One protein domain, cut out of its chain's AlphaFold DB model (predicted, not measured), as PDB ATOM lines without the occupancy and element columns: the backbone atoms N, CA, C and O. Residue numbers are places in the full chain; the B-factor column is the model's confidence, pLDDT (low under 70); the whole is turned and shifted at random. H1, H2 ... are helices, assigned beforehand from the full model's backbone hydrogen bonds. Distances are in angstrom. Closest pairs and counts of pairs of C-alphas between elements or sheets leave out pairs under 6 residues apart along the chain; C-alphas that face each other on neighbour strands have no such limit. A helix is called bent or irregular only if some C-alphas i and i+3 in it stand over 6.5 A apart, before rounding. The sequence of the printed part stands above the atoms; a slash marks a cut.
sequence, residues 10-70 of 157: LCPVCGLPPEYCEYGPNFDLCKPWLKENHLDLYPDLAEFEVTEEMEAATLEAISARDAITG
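Overview. This is residues 10 to 70 of the 157 residues of an uncharacterized protein of Blastocystis hominis (UniProt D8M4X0). One long helix, H4, sticks out as an arm from a small compact head, residues 10 to 46, which holds the short helices H1, H2 and H3 and the loops before and between them. The arm, residues 47 to 70, stands free and makes most of the length. The printed part has 61 residues, with four named helices in the order H1, H2, H3, H4 and no named strand; its class is all helix. The whole is extended, with a radius of gyration of the C-alphas of 17.4 A and spans of 53 by 20 by 18 A.

Arrangement. H4, residues 52 to 69, touches no helix. It is apart from H3, residues 43 to 46, from H2, residues 27 to 37, and from H1, residues 18 to 23. H3 and H2 only just touch, with 3 pairs of C-alphas within 8 A; the closest are those of Leu 45 and Lys 35, 6.6 A apart. H2 and H1 form a helical hairpin: they only just touch, with 3 such pairs, and run opposite ways at a shallow tilt of 18 degrees. Their closest C-alphas, those of Phe 27 and Cys 21, are 6.1 A apart. H1 and H3 are apart. Of the O i to N i+4 pairs, 13 of 14 are within hydrogen-bond range in H4, 5 of 7 in H2 and 0 of 2 in H1, where 2 of 3 O i to N i+3 pairs are; H3 is too short for an O i to N i+4 pair.

Along the chain. H4 is 26.4 A long, from C-alpha 52 at (13.876, -44.129, 12.767) to C-alpha 69 at (23.501, -20.070, 17.597). H2 measures 14.9 A and is irregular, but only just: C-alphas 29 and 32 are 6.8 A apart. H1 begins with C-alpha 18 at (29.305, -55.997, -9.621), measures 10.4 A and is irregular, with C-alphas 19 and 22 7.6 A apart. H3 measures 5.3 A.

Size, cuts and confidence. The C-alphas of Gly 15 and Gly 70, the two farthest apart, are 53.7 A from each other. Without the free stretch, the body of 37 residues spans 20 by 16 by 13 A. The printed part has no cut, and the three links between helices are tight. The mean pLDDT of the printed part is 79.4; residues 47 to 54, residue 56 and residues 67 to 70 are under 70.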
ATOM      1  N   LEU A  10      29.881 -62.227 -11.875       90.81
ATOM      2  CA  LEU A  10      28.774 -61.450 -12.423       90.81
ATOM      3  C   LEU A  10      27.624 -61.469 -11.428       90.81
ATOM      4  O   LEU A  10      27.337 -62.497 -10.811       90.81
ATOM      5  N   CYS A  11      26.931 -60.342 -11.310       88.88
ATOM      6  CA  CYS A  11      25.751 -60.257 -10.471       88.88
ATOM      7  C   CYS A  11      24.642 -61.179 -11.021       88.88
ATOM      8  O   CYS A  11      24.296 -61.074 -12.202       88.88
ATOM      9  N   PRO A  12      24.018 -62.042 -10.197       87.94
ATOM     10  CA  PRO A  12      22.981 -62.973 -10.647       87.94
ATOM     11  C   PRO A  12      21.645 -62.292 -10.985       87.94
ATOM     12  O   PRO A  12      20.782 -62.918 -11.595       87.94
ATOM     13  N   VAL A  13      21.456 -61.030 -10.582       88.81
ATOM     14  CA  VAL A  13      20.200 -60.287 -10.779       88.81
ATOM     15  C   VAL A  13      20.213 -59.508 -12.091       88.81
ATOM     16  O   VAL A  13      19.267 -59.596 -12.871       88.81
ATOM     17  N   CYS A  14      21.272 -58.737 -12.345       88.00
ATOM     18  CA  CYS A  14      21.382 -57.911 -13.546       88.00
ATOM     19  C   CYS A  14      22.258 -58.545 -14.640       88.00
ATOM     20  O   CYS A  14      22.120 -58.178 -15.802       88.00
ATOM     21  N   GLY A  15      23.121 -59.513 -14.307       87.75
ATOM     22  CA  GLY A  15      24.076 -60.117 -15.244       87.75
ATOM     23  C   GLY A  15      25.250 -59.204 -15.609       87.75
ATOM     24  O   GLY A  15      26.063 -59.568 -16.457       87.75
ATOM     25  N   LEU A  16      25.344 -58.024 -14.986       89.12
ATOM     26  CA  LEU A  16      26.477 -57.117 -15.120       89.12
ATOM     27  C   LEU A  16      27.558 -57.464 -14.085       89.12
ATOM     28  O   LEU A  16      27.260 -58.075 -13.053       89.12
ATOM     29  N   PRO A  17      28.814 -57.056 -14.329       90.00
ATOM     30  CA  PRO A  17      29.834 -57.069 -13.292       90.00
ATOM     31  C   PRO A  17      29.370 -56.253 -12.075       90.00
ATOM     32  O   PRO A  17      28.683 -55.242 -12.261       90.00
ATOM     33  N   PRO A  18      29.747 -56.653 -10.850       88.94
ATOM     34  CA  PRO A  18      29.305 -55.997  -9.621       88.94
ATOM     35  C   PRO A  18      29.622 -54.491  -9.600       88.94
ATOM     36  O   PRO A  18      28.777 -53.721  -9.164       88.94
ATOM     37  N   GLU A  19      30.743 -54.069 -10.195       87.81
ATOM     38  CA  GLU A  19      31.154 -52.659 -10.375       87.81
ATOM     39  C   GLU A  19      30.149 -51.788 -11.148       87.81
ATOM     40  O   GLU A  19      30.101 -50.576 -10.985       87.81
ATOM     41  N   TYR A  20      29.368 -52.391 -12.049       89.56
ATOM     42  CA  TYR A  20      28.454 -51.674 -12.949       89.56
ATOM     43  C   TYR A  20      26.993 -51.861 -12.560       89.56
ATOM     44  O   TYR A  20      26.084 -51.533 -13.328       89.56
ATOM     45  N   CYS A  21      26.745 -52.410 -11.377       88.88
ATOM     46  CA  CYS A  21      25.395 -52.708 -10.950       88.88
ATOM     47  C   CYS A  21      24.552 -51.436 -10.740       88.88
ATOM     48  O   CYS A  21      23.339 -51.476 -10.956       88.88
ATOM     49  N   GLU A  22      25.184 -50.316 -10.377       86.00
ATOM     50  CA  GLU A  22      24.549 -49.006 -10.145       86.00
ATOM     51  C   GLU A  22      23.862 -48.406 -11.380       86.00
ATOM     52  O   GLU A  22      22.902 -47.650 -11.255       86.00
ATOM     53  N   TYR A  23      24.298 -48.792 -12.580       88.69
ATOM     54  CA  TYR A  23      23.717 -48.320 -13.840       88.69
ATOM     55  C   TYR A  23      22.530 -49.177 -14.303       88.69
ATOM     56  O   TYR A  23      21.919 -48.900 -15.338       88.69
ATOM     57  N   GLY A  24      22.223 -50.256 -13.579       84.88
ATOM     58  CA  GLY A  24      21.169 -51.193 -13.935       84.88
ATOM     59  C   GLY A  24      19.772 -50.707 -13.528       84.88
ATOM     60  O   GLY A  24      19.610 -50.085 -12.481       84.88
ATOM     61  N   PRO A  25      18.716 -51.081 -14.277       86.50
ATOM     62  CA  PRO A  25      17.335 -50.748 -13.913       86.50
ATOM     63  C   PRO A  25      16.861 -51.445 -12.624       86.50
ATOM     64  O   PRO A  25      15.871 -51.032 -12.034       86.50
ATOM     65  N   ASN A  26      17.560 -52.501 -12.190       86.38
ATOM     66  CA  ASN A  26      17.199 -53.343 -11.045       86.38
ATOM     67  C   ASN A  26      18.173 -53.185  -9.867       86.38
ATOM     68  O   ASN A  26      18.370 -54.139  -9.110       86.38
ATOM     69  N   PHE A  27      18.820 -52.023  -9.716       88.44
ATOM     70  CA  PHE A  27      19.846 -51.822  -8.687       88.44
ATOM     71  C   PHE A  27      19.336 -52.152  -7.277       88.44
ATOM     72  O   PHE A  27      20.031 -52.834  -6.528       88.44
ATOM     73  N   ASP A  28      18.087 -51.800  -6.950       87.19
ATOM     74  CA  ASP A  28      17.470 -52.078  -5.644       87.19
ATOM     75  C   ASP A  28      17.456 -53.563  -5.263       87.19
ATOM     76  O   ASP A  28      17.684 -53.911  -4.106       87.19
ATOM     77  N   LEU A  29      17.244 -54.445  -6.243       88.56
ATOM     78  CA  LEU A  29      17.234 -55.895  -6.043       88.56
ATOM     79  C   LEU A  29      18.645 -56.480  -5.944       88.56
ATOM     80  O   LEU A  29      18.832 -57.568  -5.404       88.56
ATOM     81  N   CYS A  30      19.641 -55.765  -6.462       89.88
ATOM     82  CA  CYS A  30      21.031 -56.190  -6.422       89.88
ATOM     83  C   CYS A  30      21.700 -55.825  -5.087       89.88
ATOM     84  O   CYS A  30      22.592 -56.546  -4.646       89.88
ATOM     85  N   LYS A  31      21.233 -54.770  -4.402       88.06
ATOM     86  CA  LYS A  31      21.739 -54.313  -3.092       88.06
ATOM     87  C   LYS A  31      21.972 -55.433  -2.064       88.06
ATOM     88  O   LYS A  31      23.070 -55.464  -1.517       88.06
ATOM     89  N   PRO A  32      21.030 -56.356  -1.777       89.38
ATOM     90  CA  PRO A  32      21.276 -57.417  -0.795       89.38
ATOM     91  C   PRO A  32      22.428 -58.341  -1.209       89.38
ATOM     92  O   PRO A  32      23.269 -58.675  -0.383       89.38
ATOM     93  N   TRP A  33      22.530 -58.683  -2.497       88.75
ATOM     94  CA  TRP A  33      23.626 -59.514  -2.998       88.75
ATOM     95  C   TRP A  33      24.977 -58.779  -2.947       88.75
ATOM     96  O   TRP A  33      25.988 -59.376  -2.574       88.75
ATOM     97  N   LEU A  34      24.985 -57.475  -3.252       89.81
ATOM     98  CA  LEU A  34      26.162 -56.605  -3.151       89.81
ATOM     99  C   LEU A  34      26.647 -56.491  -1.698       89.81
ATOM    100  O   LEU A  34      27.844 -56.609  -1.452       89.81
ATOM    101  N   LYS A  35      25.727 -56.337  -0.735       88.12
ATOM    102  CA  LYS A  35      26.046 -56.270   0.702       88.12
ATOM    103  C   LYS A  35      26.659 -57.559   1.255       88.12
ATOM    104  O   LYS A  35      27.344 -57.519   2.267       88.12
ATOM    105  N   GLU A  36      26.395 -58.706   0.647       87.06
ATOM    106  CA  GLU A  36      26.929 -59.984   1.133       87.06
ATOM    107  C   GLU A  36      28.274 -60.343   0.486       87.06
ATOM    108  O   GLU A  36      29.130 -60.922   1.150       87.06
ATOM    109  N   ASN A  37      28.464 -60.005  -0.795       86.81
ATOM    110  CA  ASN A  37      29.598 -60.491  -1.592       86.81
ATOM    111  C   ASN A  37      30.636 -59.406  -1.915       86.81
ATOM    112  O   ASN A  37      31.821 -59.711  -2.015       86.81
ATOM    113  N   HIS A  38      30.212 -58.146  -2.062       87.94
ATOM    114  CA  HIS A  38      31.061 -57.053  -2.542       87.94
ATOM    115  C   HIS A  38      30.812 -55.737  -1.782       87.94
ATOM    116  O   HIS A  38      30.544 -54.697  -2.385       87.94
ATOM    117  N   LEU A  39      30.936 -55.773  -0.451       84.94
ATOM    118  CA  LEU A  39      30.862 -54.572   0.400       84.94
ATOM    119  C   LEU A  39      31.957 -53.549   0.083       84.94
ATOM    120  O   LEU A  39      31.737 -52.354   0.246       84.94
ATOM    121  N   ASP A  40      33.111 -54.013  -0.399       85.12
ATOM    122  CA  ASP A  40      34.254 -53.158  -0.736       85.12
ATOM    123  C   ASP A  40      33.941 -52.175  -1.874       85.12
ATOM    124  O   ASP A  40      34.510 -51.087  -1.926       85.12
ATOM    125  N   LEU A  41      33.036 -52.554  -2.782       86.00
ATOM    126  CA  LEU A  41      32.660 -51.735  -3.937       86.00
ATOM    127  C   LEU A  41      31.625 -50.673  -3.581       86.00
ATOM    128  O   LEU A  41      31.555 -49.629  -4.221       86.00
ATOM    129  N   TYR A  42      30.826 -50.947  -2.552       83.56
ATOM    130  CA  TYR A  42      29.712 -50.103  -2.153       83.56
ATOM    131  C   TYR A  42      29.689 -49.926  -0.629       83.56
ATOM    132  O   TYR A  42      28.815 -50.486   0.042       83.56
ATOM    133  N   PRO A  43      30.616 -49.126  -0.070       81.94
ATOM    134  CA  PRO A  43      30.626 -48.819   1.361       81.94
ATOM    135  C   PRO A  43      29.342 -48.098   1.795       81.94
ATOM    136  O   PRO A  43      28.809 -48.385   2.864       81.94
ATOM    137  N   ASP A  44      28.763 -47.275   0.919       81.19
ATOM    138  CA  ASP A  44      27.505 -46.565   1.168       81.19
ATOM    139  C   ASP A  44      26.331 -47.531   1.408       81.19
ATOM    140  O   ASP A  44      25.390 -47.229   2.137       81.19
ATOM    141  N   LEU A  45      26.372 -48.738   0.825       77.06
ATOM    142  CA  LEU A  45      25.344 -49.757   1.052       77.06
ATOM    143  C   LEU A  45      25.437 -50.367   2.460       77.06
ATOM    144  O   LEU A  45      24.431 -50.893   2.955       77.06
ATOM    145  N   ALA A  46      26.605 -50.302   3.105       70.00
ATOM    146  CA  ALA A  46      26.794 -50.749   4.481       70.00
ATOM    147  C   ALA A  46      26.198 -49.763   5.500       70.00
ATOM    148  O   ALA A  46      25.814 -50.183   6.588       70.00
ATOM    149  N   GLU A  47      26.066 -48.482   5.142       67.19
ATOM    150  CA  GLU A  47      25.657 -47.416   6.069       67.19
ATOM    151  C   GLU A  47      24.139 -47.226   6.206       67.19
ATOM    152  O   GLU A  47      23.687 -46.530   7.111       67.19
ATOM    153  N   PHE A  48      23.315 -47.901   5.398       57.75
ATOM    154  CA  PHE A  48      21.854 -47.787   5.510       57.75
ATOM    155  C   PHE A  48      21.213 -48.933   6.304       57.75
ATOM    156  O   PHE A  48      20.584 -49.831   5.740       57.75
ATOM    157  N   GLU A  49      21.340 -48.831   7.626       59.06
ATOM    158  CA  GLU A  49      20.233 -48.998   8.580       59.06
ATOM    159  C   GLU A  49      20.148 -47.698   9.396       59.06
ATOM    160  O   GLU A  49      20.525 -47.639  10.564       59.06
ATOM    161  N   VAL A  50      19.690 -46.613   8.764       58.22
ATOM    162  CA  VAL A  50      19.229 -45.444   9.520       58.22
ATOM    163  C   VAL A  50      17.876 -45.834  10.099       58.22
ATOM    164  O   VAL A  50      16.835 -45.741   9.458       58.22
ATOM    165  N   THR A  51      17.910 -46.403  11.293       56.31
ATOM    166  CA  THR A  51      16.720 -46.677  12.091       56.31
ATOM    167  C   THR A  51      16.014 -45.356  12.409       56.31
ATOM    168  O   THR A  51      16.684 -44.343  12.612       56.31
ATOM    169  N   GLU A  52      14.682 -45.342  12.500       60.94
ATOM    170  CA  GLU A  52      13.876 -44.129  12.767       60.94
ATOM    171  C   GLU A  52      14.364 -43.349  14.015       60.94
ATOM    172  O   GLU A  52      14.294 -42.123  14.088       60.94
ATOM    173  N   GLU A  53      14.956 -44.057  14.979       60.47
ATOM    174  CA  GLU A  53      15.623 -43.496  16.162       60.47
ATOM    175  C   GLU A  53      16.894 -42.667  15.878       60.47
ATOM    176  O   GLU A  53      17.182 -41.726  16.618       60.47
ATOM    177  N   MET A  54      17.645 -42.962  14.814       64.25
ATOM    178  CA  MET A  54      18.817 -42.177  14.407       64.25
ATOM    179  C   MET A  54      18.407 -40.885  13.696       64.25
ATOM    180  O   MET A  54      19.009 -39.840  13.943       64.25
ATOM    181  N   GLU A  55      17.343 -40.914  12.888       71.19
ATOM    182  CA  GLU A  55      16.786 -39.704  12.270       71.19
ATOM    183  C   GLU A  55      16.260 -38.745  13.344       71.19
ATOM    184  O   GLU A  55      16.617 -37.563  13.352       71.19
ATOM    185  N   ALA A  56      15.515 -39.266  14.327       69.62
ATOM    186  CA  ALA A  56      15.037 -38.487  15.467       69.62
ATOM    187  C   ALA A  56      16.191 -37.861  16.271       69.62
ATOM    188  O   ALA A  56      16.155 -36.667  16.575       69.62
ATOM    189  N   ALA A  57      17.257 -38.624  16.540       73.88
ATOM    190  CA  ALA A  57      18.428 -38.117  17.250       73.88
ATOM    191  C   ALA A  57      19.149 -36.993  16.483       73.88
ATOM    192  O   ALA A  57      19.640 -36.042  17.099       73.88
ATOM    193  N   THR A  58      19.198 -37.053  15.147       76.56
ATOM    194  CA  THR A  58      19.792 -35.968  14.349       76.56
ATOM    195  C   THR A  58      18.934 -34.704  14.356       76.56
ATOM    196  O   THR A  58      19.489 -33.618  14.499       76.56
ATOM    197  N   LEU A  59      17.602 -34.806  14.297       77.44
ATOM    198  CA  LEU A  59      16.701 -33.646  14.375       77.44
ATOM    199  C   LEU A  59      16.728 -32.978  15.760       77.44
ATOM    200  O   LEU A  59      16.727 -31.747  15.868       77.44
ATOM    201  N   GLU A  60      16.825 -33.769  16.828       77.31
ATOM    202  CA  GLU A  60      17.030 -33.255  18.186       77.31
ATOM    203  C   GLU A  60      18.396 -32.563  18.330       77.31
ATOM    204  O   GLU A  60      18.485 -31.469  18.886       77.31
ATOM    205  N   ALA A  61      19.461 -33.134  17.762       79.75
ATOM    206  CA  ALA A  61      20.784 -32.511  17.772       79.75
ATOM    207  C   ALA A  61      20.845 -31.220  16.929       79.75
ATOM    208  O   ALA A  61      21.509 -30.258  17.321       79.75
ATOM    209  N   ILE A  62      20.136 -31.175  15.794       81.94
ATOM    210  CA  ILE A  62      20.029 -30.000  14.917       81.94
ATOM    211  C   ILE A  62      19.247 -28.873  15.609       81.94
ATOM    212  O   ILE A  62      19.697 -27.732  15.637       81.94
ATOM    213  N   SER A  63      18.124 -29.184  16.254       79.06
ATOM    214  CA  SER A  63      17.359 -28.168  16.989       79.06
ATOM    215  C   SER A  63      18.101 -27.648  18.230       79.06
ATOM    216  O   SER A  63      18.009 -26.465  18.560       79.06
ATOM    217  N   ALA A  64      18.906 -28.491  18.887       75.69
ATOM    218  CA  ALA A  64      19.733 -28.078  20.019       75.69
ATOM    219  C   ALA A  64      20.879 -27.130  19.617       75.69
ATOM    220  O   ALA A  64      21.166 -26.189  20.358       75.69
ATOM    221  N   ARG A  65      21.526 -27.335  18.458       75.12
ATOM    222  CA  ARG A  65      22.564 -26.402  17.969       75.12
ATOM    223  C   ARG A  65      21.974 -25.044  17.580       75.12
ATOM    224  O   ARG A  65      22.580 -24.026  17.902       75.12
ATOM    225  N   ASP A  66      20.780 -25.027  16.987       72.69
ATOM    226  CA  ASP A  66      20.141 -23.795  16.510       72.69
ATOM    227  C   ASP A  66      19.718 -22.893  17.685       72.69
ATOM    228  O   ASP A  66      19.771 -21.667  17.596       72.69
ATOM    229  N   ALA A  67      19.397 -23.487  18.840       64.69
ATOM    230  CA  ALA A  67      19.140 -22.755  20.080       64.69
ATOM    231  C   ALA A  67      20.395 -22.080  20.667       64.69
ATOM    232  O   ALA A  67      20.283 -21.082  21.380       64.69
ATOM    233  N   ILE A  68      21.589 -22.604  20.378       64.75
ATOM    234  CA  ILE A  68      22.858 -22.036  20.850       64.75
ATOM    235  C   ILE A  68      23.288 -20.899  19.915       64.75
ATOM    236  O   ILE A  68      23.655 -19.819  20.382       64.75
ATOM    237  N   THR A  69      23.177 -21.099  18.598       59.47
ATOM    238  CA  THR A  69      23.501 -20.070  17.597       59.47
ATOM    239  C   THR A  69      22.444 -18.971  17.501       59.47
ATOM    240  O   THR A  69      22.777 -17.873  17.086       59.47
ATOM    241  N   GLY A  70      21.212 -19.186  17.978       53.69
ATOM    242  CA  GLY A  70      20.167 -18.153  18.065       53.69
ATOM    243  C   GLY A  70      20.437 -17.016  19.064       53.69
ATOM    244  O   GLY A  70      19.589 -16.145  19.239       53.69
TER     245      GLY A  70